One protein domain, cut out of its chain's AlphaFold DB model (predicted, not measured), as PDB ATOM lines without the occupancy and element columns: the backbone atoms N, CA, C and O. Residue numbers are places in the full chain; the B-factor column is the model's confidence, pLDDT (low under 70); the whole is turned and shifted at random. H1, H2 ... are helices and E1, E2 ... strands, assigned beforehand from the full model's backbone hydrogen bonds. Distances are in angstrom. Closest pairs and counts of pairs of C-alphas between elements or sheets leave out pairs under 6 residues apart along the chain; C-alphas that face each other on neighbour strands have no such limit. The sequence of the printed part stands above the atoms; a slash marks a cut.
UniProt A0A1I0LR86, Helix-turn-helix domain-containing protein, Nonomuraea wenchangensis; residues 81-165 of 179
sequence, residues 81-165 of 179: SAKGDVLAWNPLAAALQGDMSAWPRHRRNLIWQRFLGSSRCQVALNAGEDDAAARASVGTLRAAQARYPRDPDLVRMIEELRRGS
ATOM      1  N   SER A  81      -6.027  44.745 -24.797       94.44
ATOM      2  CA  SER A  81      -6.135  43.355 -25.249       94.44
ATOM      3  C   SER A  81      -7.005  43.261 -26.508       94.44
ATOM      4  O   SER A  81      -7.761  44.181 -26.835       94.44
ATOM      5  N   ALA A  82      -6.984  42.107 -27.183       93.50
ATOM      6  CA  ALA A  82      -7.837  41.861 -28.349       93.50
ATOM      7  C   ALA A  82      -9.344  42.028 -28.054       93.50
ATOM      8  O   ALA A  82     -10.112  42.317 -28.968       93.50
ATOM      9  N   LYS A  83      -9.767  41.881 -26.788       94.56
ATOM     10  CA  LYS A  83     -11.158  42.078 -26.343       94.56
ATOM     11  C   LYS A  83     -11.412  43.415 -25.637       94.56
ATOM     12  O   LYS A  83     -12.486  43.607 -25.067       94.56
ATOM     13  N   GLY A  84     -10.452  44.339 -25.675       94.75
ATOM     14  CA  GLY A  84     -10.611  45.704 -25.169       94.75
ATOM     15  C   GLY A  84     -10.311  45.902 -23.681       94.75
ATOM     16  O   GLY A  84     -10.699  46.938 -23.136       94.75
ATOM     17  N   ASP A  85      -9.648  44.953 -23.008       94.75
ATOM     18  CA  ASP A  85      -9.168  45.185 -21.638       94.75
ATOM     19  C   ASP A  85      -8.023  46.187 -21.659       94.75
ATOM     20  O   ASP A  85      -7.148  46.088 -22.515       94.75
ATOM     21  N   VAL A  86      -7.993  47.114 -20.704       94.44
ATOM     22  CA  VAL A  86      -6.889  48.072 -20.595       94.44
ATOM     23  C   VAL A  86      -5.725  47.410 -19.870       94.44
ATOM     24  O   VAL A  86      -5.818  47.085 -18.683       94.44
ATOM     25  N   LEU A  87      -4.623  47.229 -20.591       93.44
ATOM     26  CA  LEU A  87      -3.424  46.562 -20.094       93.44
ATOM     27  C   LEU A  87      -2.372  47.556 -19.584       93.44
ATOM     28  O   LEU A  87      -1.683  47.267 -18.609       93.44
ATOM     29  N   ALA A  88      -2.266  48.723 -20.222       94.12
ATOM     30  CA  ALA A  88      -1.407  49.831 -19.808       94.12
ATOM     31  C   ALA A  88      -1.940  51.159 -20.368       94.12
ATOM     32  O   ALA A  88      -2.678  51.165 -21.354       94.12
ATOM     33  N   TRP A  89      -1.576  52.275 -19.743       94.62
ATOM     34  CA  TRP A  89      -1.938  53.622 -20.182       94.62
ATOM     35  C   TRP A  89      -0.930  54.637 -19.650       94.62
ATOM     36  O   TRP A  89      -0.310  54.395 -18.614       94.62
ATOM     37  N   ASN A  90      -0.765  55.760 -20.347       93.88
ATOM     38  CA  ASN A  90       0.062  56.867 -19.865       93.88
ATOM     39  C   ASN A  90      -0.781  57.900 -19.084       93.88
ATOM     40  O   ASN A  90      -2.017  57.856 -19.136       93.88
ATOM     41  N   PRO A  91      -0.153  58.846 -18.357       92.31
ATOM     42  CA  PRO A  91      -0.884  59.845 -17.574       92.31
ATOM     43  C   PRO A  91      -1.881  60.676 -18.396       92.31
ATOM     44  O   PRO A  91      -2.986  60.933 -17.924       92.31
ATOM     45  N   LEU A  92      -1.549  61.028 -19.645       92.69
ATOM     46  CA  LEU A  92      -2.472  61.754 -20.525       92.69
ATOM     47  C   LEU A  92      -3.721  60.938 -20.879       92.69
ATOM     48  O   LEU A  92      -4.816  61.491 -20.933       92.69
ATOM     49  N   ALA A  93      -3.598  59.624 -21.076       92.06
ATOM     50  CA  ALA A  93      -4.761  58.770 -21.285       92.06
ATOM     51  C   ALA A  93      -5.660  58.691 -20.044       92.06
ATOM     52  O   ALA A  93      -6.878  58.649 -20.198       92.06
ATOM     53  N   ALA A  94      -5.092  58.715 -18.833       90.38
ATOM     54  CA  ALA A  94      -5.881  58.805 -17.601       90.38
ATOM     55  C   ALA A  94      -6.587  60.165 -17.474       90.38
ATOM     56  O   ALA A  94      -7.749  60.213 -17.083       90.38
ATOM     57  N   ALA A  95      -5.920  61.258 -17.854       88.94
ATOM     58  CA  ALA A  95      -6.528  62.587 -17.872       88.94
ATOM     59  C   ALA A  95      -7.664  62.706 -18.906       88.94
ATOM     60  O   ALA A  95      -8.629  63.425 -18.670       88.94
ATOM     61  N   LEU A  96      -7.564  61.995 -20.036       87.31
ATOM     62  CA  LEU A  96      -8.575  62.016 -21.095       87.31
ATOM     63  C   LEU A  96      -9.764  61.081 -20.816       87.31
ATOM     64  O   LEU A  96     -10.913  61.452 -21.039       87.31
ATOM     65  N   GLN A  97      -9.494  59.843 -20.398       83.00
ATOM     66  CA  GLN A  97     -10.520  58.801 -20.257       83.00
ATOM     67  C   GLN A  97     -11.091  58.701 -18.838       83.00
ATOM     68  O   GLN A  97     -12.117  58.046 -18.639       83.00
ATOM     69  N   GLY A  98     -10.446  59.344 -17.865       83.88
ATOM     70  CA  GLY A  98     -10.619  59.097 -16.440       83.88
ATOM     71  C   GLY A  98      -9.611  58.072 -15.912       83.88
ATOM     72  O   GLY A  98      -9.032  57.277 -16.662       83.88
ATOM     73  N   ASP A  99      -9.395  58.081 -14.595       83.12
ATOM     74  CA  ASP A  99      -8.433  57.179 -13.968       83.12
ATOM     75  C   ASP A  99      -8.922  55.721 -13.982       83.12
ATOM     76  O   ASP A  99      -9.699  55.267 -13.140       83.12
ATOM     77  N   MET A 100      -8.405  54.960 -14.945       86.44
ATOM     78  CA  MET A 100      -8.668  53.531 -15.107       86.44
ATOM     79  C   MET A 100      -8.105  52.690 -13.951       86.44
ATOM     80  O   MET A 100      -8.504  51.529 -13.793       86.44
ATOM     81  N   SER A 101      -7.208  53.243 -13.120       86.25
ATOM     82  CA  SER A 101      -6.709  52.573 -11.916       86.25
ATOM     83  C   SER A 101      -7.836  52.310 -10.911       86.25
ATOM     84  O   SER A 101      -7.876  51.225 -10.322       86.25
ATOM     85  N   ALA A 102      -8.807  53.228 -10.830       85.12
ATOM     86  CA  ALA A 102      -9.972  53.147  -9.955       85.12
ATOM     87  C   ALA A 102     -10.987  52.074 -10.386       85.12
ATOM     88  O   ALA A 102     -11.843  51.665  -9.600       85.12
ATOM     89  N   TRP A 103     -10.908  51.583 -11.628       85.50
ATOM     90  CA  TRP A 103     -11.784  50.511 -12.092       85.50
ATOM     91  C   TRP A 103     -11.324  49.154 -11.545       85.50
ATOM     92  O   TRP A 103     -10.136  48.815 -11.660       85.50
ATOM     93  N   PRO A 104     -12.252  48.314 -11.034       86.06
ATOM     94  CA  PRO A 104     -11.945  46.933 -10.694       86.06
ATOM     95  C   PRO A 104     -11.308  46.223 -11.888       86.06
ATOM     96  O   PRO A 104     -11.805  46.343 -13.007       86.06
ATOM     97  N   ARG A 105     -10.246  45.437 -11.665       83.81
ATOM     98  CA  ARG A 105      -9.484  44.790 -12.756       83.81
ATOM     99  C   ARG A 105     -10.373  44.018 -13.739       83.81
ATOM    100  O   ARG A 105     -10.156  44.101 -14.937       83.81
ATOM    101  N   HIS A 106     -11.399  43.324 -13.243       79.94
ATOM    102  CA  HIS A 106     -12.335  42.547 -14.065       79.94
ATOM    103  C   HIS A 106     -13.321  43.399 -14.890       79.94
ATOM    104  O   HIS A 106     -13.966  42.875 -15.788       79.94
ATOM    105  N   ARG A 107     -13.433  44.702 -14.602       84.81
ATOM    106  CA  ARG A 107     -14.250  45.685 -15.342       84.81
ATOM    107  C   ARG A 107     -13.399  46.744 -16.032       84.81
ATOM    108  O   ARG A 107     -13.934  47.713 -16.570       84.81
ATOM    109  N   ARG A 108     -12.071  46.587 -16.026       91.56
ATOM    110  CA  ARG A 108     -11.145  47.510 -16.680       91.56
ATOM    111  C   ARG A 108     -11.070  47.207 -18.177       91.56
ATOM    112  O   ARG A 108     -10.052  46.762 -18.697       91.56
ATOM    113  N   ASN A 109     -12.193  47.412 -18.851       92.75
ATOM    114  CA  ASN A 109     -12.388  47.090 -20.255       92.75
ATOM    115  C   ASN A 109     -13.249  48.169 -20.914       92.75
ATOM    116  O   ASN A 109     -14.371  48.419 -20.478       92.75
ATOM    117  N   LEU A 110     -12.734  48.803 -21.969       91.06
ATOM    118  CA  LEU A 110     -13.401  49.954 -22.587       91.06
ATOM    119  C   LEU A 110     -14.715  49.582 -23.271       91.06
ATOM    120  O   LEU A 110     -15.658  50.370 -23.271       91.06
ATOM    121  N   ILE A 111     -14.795  48.378 -23.835       92.69
ATOM    122  CA  ILE A 111     -16.015  47.899 -24.484       92.69
ATOM    123  C   ILE A 111     -17.069  47.587 -23.420       92.69
ATOM    124  O   ILE A 111     -18.219  47.996 -23.562       92.69
ATOM    125  N   TRP A 112     -16.678  46.939 -22.321       92.19
ATOM    126  CA  TRP A 112     -17.573  46.699 -21.188       92.19
ATOM    127  C   TRP A 112     -18.107  48.013 -20.610       92.19
ATOM    128  O   TRP A 112     -19.319  48.171 -20.478       92.19
ATOM    129  N   GLN A 113     -17.227  48.985 -20.346       88.56
ATOM    130  CA  GLN A 113     -17.623  50.284 -19.792       88.56
ATOM    131  C   GLN A 113     -18.572  51.042 -20.727       88.56
ATOM    132  O   GLN A 113     -19.526  51.654 -20.261       88.56
ATOM    133  N   ARG A 114     -18.383  50.940 -22.048       87.81
ATOM    134  CA  ARG A 114     -19.274  51.569 -23.032       87.81
ATOM    135  C   ARG A 114     -20.705  51.030 -22.990       87.81
ATOM    136  O   ARG A 114     -21.642  51.799 -23.164       87.81
ATOM    137  N   PHE A 115     -20.880  49.721 -22.818       88.38
ATOM    138  CA  PHE A 115     -22.204  49.095 -22.904       88.38
ATOM    139  C   PHE A 115     -22.893  48.914 -21.549       88.38
ATOM    140  O   PHE A 115     -24.117  48.990 -21.491       88.38
ATOM    141  N   LEU A 116     -22.126  48.637 -20.493       88.62
ATOM    142  CA  LEU A 116     -22.630  48.278 -19.160       88.62
ATOM    143  C   LEU A 116     -22.083  49.174 -18.043       88.62
ATOM    144  O   LEU A 116     -22.567  49.112 -16.912       88.62
ATOM    145  N   GLY A 117     -21.059  49.978 -18.326       79.44
ATOM    146  CA  GLY A 117     -20.437  50.845 -17.338       79.44
ATOM    147  C   GLY A 117     -21.331  52.010 -16.940       79.44
ATOM    148  O   GLY A 117     -21.908  52.700 -17.776       79.44
ATOM    149  N   SER A 118     -21.396  52.271 -15.636       65.62
ATOM    150  CA  SER A 118     -21.911  53.532 -15.091       65.62
ATOM    151  C   SER A 118     -20.877  54.659 -15.175       65.62
ATOM    152  O   SER A 118     -21.234  55.835 -15.152       65.62
ATOM    153  N   SER A 119     -19.593  54.300 -15.285       57.41
ATOM    154  CA  SER A 119     -18.491  55.236 -15.489       57.41
ATOM    155  C   SER A 119     -18.473  55.643 -16.953       57.41
ATOM    156  O   SER A 119     -17.836  55.001 -17.788       57.41
ATOM    157  N   ARG A 120     -19.229  56.691 -17.285       55.44
ATOM    158  CA  ARG A 120     -19.141  57.298 -18.611       55.44
ATOM    159  C   ARG A 120     -17.705  57.773 -18.799       55.44
ATOM    160  O   ARG A 120     -17.187  58.509 -17.963       55.44
ATOM    161  N   CYS A 121     -17.077  57.304 -19.875       58.97
ATOM    162  CA  CYS A 121     -15.848  57.884 -20.406       58.97
ATOM    163  C   CYS A 121     -15.960  59.410 -20.303       58.97
ATOM    164  O   CYS A 121     -16.987  59.961 -20.700       58.97
ATOM    165  N   GLN A 122     -14.946  60.087 -19.762       66.75
ATOM    166  CA  GLN A 122     -14.994  61.549 -19.609       66.75
ATOM    167  C   GLN A 122     -15.089  62.276 -20.961       66.75
ATOM    168  O   GLN A 122     -15.486  63.437 -21.023       66.75
ATOM    169  N   VAL A 123     -14.783  61.571 -22.052       71.69
ATOM    170  CA  VAL A 123     -14.976  62.035 -23.421       71.69
ATOM    171  C   VAL A 123     -16.468  62.119 -23.746       71.69
ATOM    172  O   VAL A 123     -17.148  61.104 -23.911       71.69
ATOM    173  N   ALA A 124     -16.965  63.349 -23.876       71.94
ATOM    174  CA  ALA A 124     -18.296  63.615 -24.398       71.94
ATOM    175  C   ALA A 124     -18.343  63.269 -25.892       71.94
ATOM    176  O   ALA A 124     -17.622  63.863 -26.690       71.94
ATOM    177  N   LEU A 125     -19.191  62.307 -26.255       79.56
ATOM    178  CA  LEU A 125     -19.473  61.940 -27.641       79.56
ATOM    179  C   LEU A 125     -20.871  62.424 -28.008       79.56
ATOM    180  O   LEU A 125     -21.813  62.278 -27.222       79.56
ATOM    181  N   ASN A 126     -21.024  62.963 -29.213       86.19
ATOM    182  CA  ASN A 126     -22.355  63.170 -29.770       86.19
ATOM    183  C   ASN A 126     -22.996  61.820 -30.156       86.19
ATOM    184  O   ASN A 126     -22.336  60.779 -30.196       86.19
ATOM    185  N   ALA A 127     -24.298  61.825 -30.455       82.56
ATOM    186  CA  ALA A 127     -25.037  60.591 -30.738       82.56
ATOM    187  C   ALA A 127     -24.452  59.785 -31.917       82.56
ATOM    188  O   ALA A 127     -24.405  58.557 -31.858       82.56
ATOM    189  N   GLY A 128     -23.973  60.464 -32.965       87.31
ATOM    190  CA  GLY A 128     -23.380  59.813 -34.134       87.31
ATOM    191  C   GLY A 128     -22.022  59.174 -33.835       87.31
ATOM    192  O   GLY A 128     -21.749  58.059 -34.287       87.31
ATOM    193  N   GLU A 129     -21.190  59.851 -33.043       87.44
ATOM    194  CA  GLU A 129     -19.898  59.340 -32.577       87.44
ATOM    195  C   GLU A 129     -20.066  58.145 -31.636       87.44
ATOM    196  O   GLU A 129     -19.361  57.144 -31.783       87.44
ATOM    197  N   ASP A 130     -21.029  58.213 -30.713       86.12
ATOM    198  CA  ASP A 130     -21.353  57.111 -29.806       86.12
ATOM    199  C   ASP A 130     -21.812  55.865 -30.583       86.12
ATOM    200  O   ASP A 130     -21.302  54.760 -30.375       86.12
ATOM    201  N   ASP A 131     -22.698  56.046 -31.564       87.56
ATOM    202  CA  ASP A 131     -23.142  54.984 -32.466       87.56
ATOM    203  C   ASP A 131     -21.986  54.370 -33.272       87.56
ATOM    204  O   ASP A 131     -21.894  53.144 -33.426       87.56
ATOM    205  N   ALA A 132     -21.089  55.206 -33.802       90.50
ATOM    206  CA  ALA A 132     -19.916  54.748 -34.539       90.50
ATOM    207  C   ALA A 132     -18.963  53.950 -33.637       90.50
ATOM    208  O   ALA A 132     -18.525  52.856 -34.009       90.50
ATOM    209  N   ALA A 133     -18.706  54.442 -32.427       89.19
ATOM    210  CA  ALA A 133     -17.851  53.785 -31.450       89.19
ATOM    211  C   ALA A 133     -18.455  52.459 -30.952       89.19
ATOM    212  O   ALA A 133     -17.734  51.464 -30.783       89.19
ATOM    213  N   ALA A 134     -19.777  52.394 -30.775       90.38
ATOM    214  CA  ALA A 134     -20.490  51.163 -30.448       90.38
ATOM    215  C   ALA A 134     -20.345  50.117 -31.565       90.38
ATOM    216  O   ALA A 134     -19.989  48.967 -31.291       90.38
ATOM    217  N   ARG A 135     -20.531  50.509 -32.834       93.25
ATOM    218  CA  ARG A 135     -20.317  49.612 -33.985       93.25
ATOM    219  C   ARG A 135     -18.874  49.125 -34.079       93.25
ATOM    220  O   ARG A 135     -18.663  47.929 -34.283       93.25
ATOM    221  N   ALA A 136     -17.899  50.014 -33.886       94.00
ATOM    222  CA  ALA A 136     -16.484  49.651 -33.872       94.00
ATOM    223  C   ALA A 136     -16.185  48.613 -32.778       94.00
ATOM    224  O   ALA A 136     -15.544  47.602 -33.048       94.00
ATOM    225  N   SER A 137     -16.754  48.794 -31.582       94.38
ATOM    226  CA  SER A 137     -16.609  47.850 -30.463       94.38
ATOM    227  C   SER A 137     -17.148  46.458 -30.799       94.38
ATOM    228  O   SER A 137     -16.499  45.449 -30.525       94.38
ATOM    229  N   VAL A 138     -18.319  46.388 -31.441       95.75
ATOM    230  CA  VAL A 138     -18.886  45.118 -31.924       95.75
ATOM    231  C   VAL A 138     -17.982  44.485 -32.986       95.75
ATOM    232  O   VAL A 138     -17.788  43.269 -32.973       95.75
ATOM    233  N   GLY A 139     -17.409  45.291 -33.885       95.44
ATOM    234  CA  GLY A 139     -16.423  44.844 -34.870       95.44
ATOM    235  C   GLY A 139     -15.190  44.215 -34.217       95.44
ATOM    236  O   GLY A 139     -14.830  43.088 -34.559       95.44
ATOM    237  N   THR A 140     -14.609  44.885 -33.218       95.56
ATOM    238  CA  THR A 140     -13.477  44.374 -32.431       95.56
ATOM    239  C   THR A 140     -13.804  43.033 -31.779       95.56
ATOM    240  O   THR A 140     -13.041  42.083 -31.938       95.56
ATOM    241  N   LEU A 141     -14.960  42.903 -31.115       96.56
ATOM    242  CA  LEU A 141     -15.349  41.638 -30.478       96.56
ATOM    243  C   LEU A 141     -15.580  40.508 -31.488       96.56
ATOM    244  O   LEU A 141     -15.226  39.365 -31.210       96.56
ATOM    245  N   ARG A 142     -16.136  40.802 -32.671       95.12
ATOM    246  CA  ARG A 142     -16.284  39.802 -33.743       95.12
ATOM    247  C   ARG A 142     -14.931  39.318 -34.254       95.12
ATOM    248  O   ARG A 142     -14.745  38.113 -34.403       95.12
ATOM    249  N   ALA A 143     -13.990  40.235 -34.481       92.12
ATOM    250  CA  ALA A 143     -12.632  39.891 -34.893       92.12
ATOM    251  C   ALA A 143     -11.906  39.066 -33.816       92.12
ATOM    252  O   ALA A 143     -11.290  38.047 -34.127       92.12
ATOM    253  N   ALA A 144     -12.043  39.454 -32.544       93.62
ATOM    254  CA  ALA A 144     -11.496  38.700 -31.423       93.62
ATOM    255  C   ALA A 144     -12.098  37.291 -31.337       93.62
ATOM    256  O   ALA A 144     -11.352  36.329 -31.204       93.62
ATOM    257  N   GLN A 145     -13.419  37.142 -31.484       94.25
ATOM    258  CA  GLN A 145     -14.092  35.838 -31.412       94.25
ATOM    259  C   GLN A 145     -13.698  34.913 -32.566       94.25
ATOM    260  O   GLN A 145     -13.579  33.707 -32.365       94.25
ATOM    261  N   ALA A 146     -13.476  35.461 -33.764       87.69
ATOM    262  CA  ALA A 146     -12.981  34.687 -34.898       87.69
ATOM    263  C   ALA A 146     -11.553  34.169 -34.658       87.69
ATOM    264  O   ALA A 146     -11.240  33.037 -35.018       87.69
ATOM    265  N   ARG A 147     -10.698  34.982 -34.020       86.31
ATOM    266  CA  ARG A 147      -9.297  34.638 -33.737       86.31
ATOM    267  C   ARG A 147      -9.117  33.756 -32.496       86.31
ATOM    268  O   ARG A 147      -8.223  32.916 -32.475       86.31
ATOM    269  N   TYR A 148      -9.959  33.931 -31.482       88.88
ATOM    270  CA  TYR A 148      -9.882  33.247 -30.189       88.88
ATOM    271  C   TYR A 148     -11.211  32.546 -29.857       88.88
ATOM    272  O   TYR A 148     -11.845  32.853 -28.846       88.88
ATOM    273  N   PRO A 149     -11.670  31.589 -30.688       87.88
ATOM    274  CA  PRO A 149     -13.015  31.027 -30.573       87.88
ATOM    275  C   PRO A 149     -13.257  30.234 -29.282       87.88
ATOM    276  O   PRO A 149     -14.406  29.996 -28.921       87.88
ATOM    277  N   ARG A 150     -12.184  29.812 -28.602       88.62
ATOM    278  CA  ARG A 150     -12.217  28.996 -27.379       88.62
ATOM    279  C   ARG A 150     -11.787  29.762 -26.126       88.62
ATOM    280  O   ARG A 150     -11.609  29.136 -25.085       88.62
ATOM    281  N   ASP A 151     -11.600  31.080 -26.207       92.00
ATOM    282  CA  ASP A 151     -11.256  31.883 -25.035       92.00
ATOM    283  C   ASP A 151     -12.492  32.031 -24.119       92.00
ATOM    284  O   ASP A 151     -13.482  32.656 -24.517       92.00
ATOM    285  N   PRO A 152     -12.477  31.453 -22.901       92.06
ATOM    286  CA  PRO A 152     -13.650  31.450 -22.031       92.06
ATOM    287  C   PRO A 152     -13.979  32.844 -21.478       92.06
ATOM    288  O   PRO A 152     -15.148  33.140 -21.220       92.06
ATOM    289  N   ASP A 153     -12.981  33.716 -21.319       92.56
ATOM    290  CA  ASP A 153     -13.180  35.070 -20.808       92.56
ATOM    291  C   ASP A 153     -13.842  35.963 -21.857       92.56
ATOM    292  O   ASP A 153     -14.727  36.754 -21.519       92.56
ATOM    293  N   LEU A 154     -13.461  35.806 -23.127       94.75
ATOM    294  CA  LEU A 154     -14.119  36.473 -24.246       94.75
ATOM    295  C   LEU A 154     -15.582  36.035 -24.378       94.75
ATOM    296  O   LEU A 154     -16.464  36.891 -24.459       94.75
ATOM    297  N   VAL A 155     -15.845  34.723 -24.367       94.56
ATOM    298  CA  VAL A 155     -17.209  34.180 -24.486       94.56
ATOM    299  C   VAL A 155     -18.096  34.713 -23.362       94.56
ATOM    300  O   VAL A 155     -19.159  35.280 -23.629       94.56
ATOM    301  N   ARG A 156     -17.619  34.631 -22.114       94.25
ATOM    302  CA  ARG A 156     -18.333  35.143 -20.938       94.25
ATOM    303  C   ARG A 156     -18.644  36.636 -21.054       94.25
ATOM    304  O   ARG A 156     -19.766  37.048 -20.764       94.25
ATOM    305  N   MET A 157     -17.675  37.437 -21.495       94.31
ATOM    306  CA  MET A 157     -17.859  38.879 -21.668       94.31
ATOM    307  C   MET A 157     -18.906  39.192 -22.747       94.31
ATOM    308  O   MET A 157     -19.763  40.046 -22.537       94.31
ATOM    309  N   ILE A 158     -18.885  38.496 -23.889       94.94
ATOM    310  CA  ILE A 158     -19.883  38.688 -24.955       94.94
ATOM    311  C   ILE A 158     -21.291  38.339 -24.457       94.94
ATOM    312  O   ILE A 158     -22.247  39.050 -24.769       94.94
ATOM    313  N   GLU A 159     -21.438  37.260 -23.690       94.31
ATOM    314  CA  GLU A 159     -22.723  36.894 -23.093       94.31
ATOM    315  C   GLU A 159     -23.224  37.937 -22.094       94.31
ATOM    316  O   GLU A 159     -24.401  38.296 -22.117       94.31
ATOM    317  N   GLU A 160     -22.340  38.444 -21.236       93.12
ATOM    318  CA  GLU A 160     -22.667  39.503 -20.284       93.12
ATOM    319  C   GLU A 160     -23.153  40.766 -21.004       93.12
ATOM    320  O   GLU A 160     -24.227  41.282 -20.690       93.12
ATOM    321  N   LEU A 161     -22.428  41.200 -22.039       92.69
ATOM    322  CA  LEU A 161     -22.812  42.331 -22.883       92.69
ATOM    323  C   LEU A 161     -24.181  42.124 -23.540       92.69
ATOM    324  O   LEU A 161     -24.995  43.046 -23.570       92.69
ATOM    325  N   ARG A 162     -24.472  40.917 -24.039       92.00
ATOM    326  CA  ARG A 162     -25.781  40.591 -24.632       92.00
ATOM    327  C   ARG A 162     -26.920  40.624 -23.616       92.00
ATOM    328  O   ARG A 162     -28.028  40.984 -23.995       92.00
ATOM    329  N   ARG A 163     -26.666  40.228 -22.363       91.25
ATOM    330  CA  ARG A 163     -27.678  40.232 -21.294       91.25
ATOM    331  C   ARG A 163     -27.958  41.634 -20.762       91.25
ATOM    332  O   ARG A 163     -29.108  41.947 -20.482       91.25
ATOM    333  N   GLY A 164     -26.917  42.445 -20.589       83.19
ATOM    334  CA  GLY A 164     -27.035  43.744 -19.928       83.19
ATOM    335  C   GLY A 164     -27.249  44.933 -20.865       83.19
ATOM    336  O   GLY A 164     -27.674  45.986 -20.400       83.19
ATOM    337  N   SER A 165     -26.969  44.807 -22.169       73.62
ATOM    338  CA  SER A 165     -27.188  45.915 -23.103       73.62
ATOM    339  C   SER A 165     -28.627  45.920 -23.629       73.62
ATOM    340  O   SER A 165     -29.073  44.987 -24.294       73.62
TER     341      SER A 165
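This is residues 81 to 165 of the 179 residues of the protein "Helix-turn-helix domain-containing protein" of Nonomuraea wenchangensis (UniProt A0A1I0LR86). A long helix, H3, and the shorter H4 fold back on each other as a helical hairpin, and the short helix H2 sits near the middle of the domain, packed on H4 and close to H3. Strand E1 and the short helix H1 lie away from this hairpin, and a long link leads from H1 to H2. The printed part has 85 residues, with one named strand and four named helices in the order E1, H1, H2, H3, H4; the class is mostly helix. The whole is compact, with a radius of gyration of the C-alphas of 13.0 A, and rounded, spanning 35 by 28 by 21 A.

Look first at E1, residues 86 to 89, which pairs with no named strand and meets H1, residues 91 to 97, only through their link. H1 is apart from H2, residues 110 to 116. H2 is close to but not clearly touching H3, residues 127 to 147; their closest C-alphas, of Ile 111 and Ser 137, are 6.0 A apart. H2 touches H4, residues 152 to 164, with the closest C-alphas, of Leu 116 and Gly 164, 6.4 A apart; they run the same way at a steep tilt of 37 degrees, only just past shallow. H3 and H4 form a hairpin: they touch, through residues 141 to 145 and 154 to 158 alone, closest at the C-alphas of Gln 145 and Leu 154, 7.2 A, and run opposite ways at a shallow tilt of 32 degrees, only just short of steep. In H1, H2, H3 and H4 every O i to N i+4 pair is within hydrogen-bond range.

Find C-alpha 86 at (-6.889, 48.072, -20.595), where E1 begins its 7.4 A; H1 then measures 10.1 A and H2 10.0 A. H3 runs 30.5 A from C-alpha 127 at (-25.037, 60.591, -30.738), and H4 runs 18.3 A to C-alpha 164 at (-27.035, 43.744, -19.928).

The C-alphas farthest apart, of Asn 126 and Arg 150, are 35.7 A apart. The printed part has no cut, and its long link is H1 to H2, residues 98 to 109. Mean pLDDT of the printed part is 87.9; residues 118 to 122 are under 70.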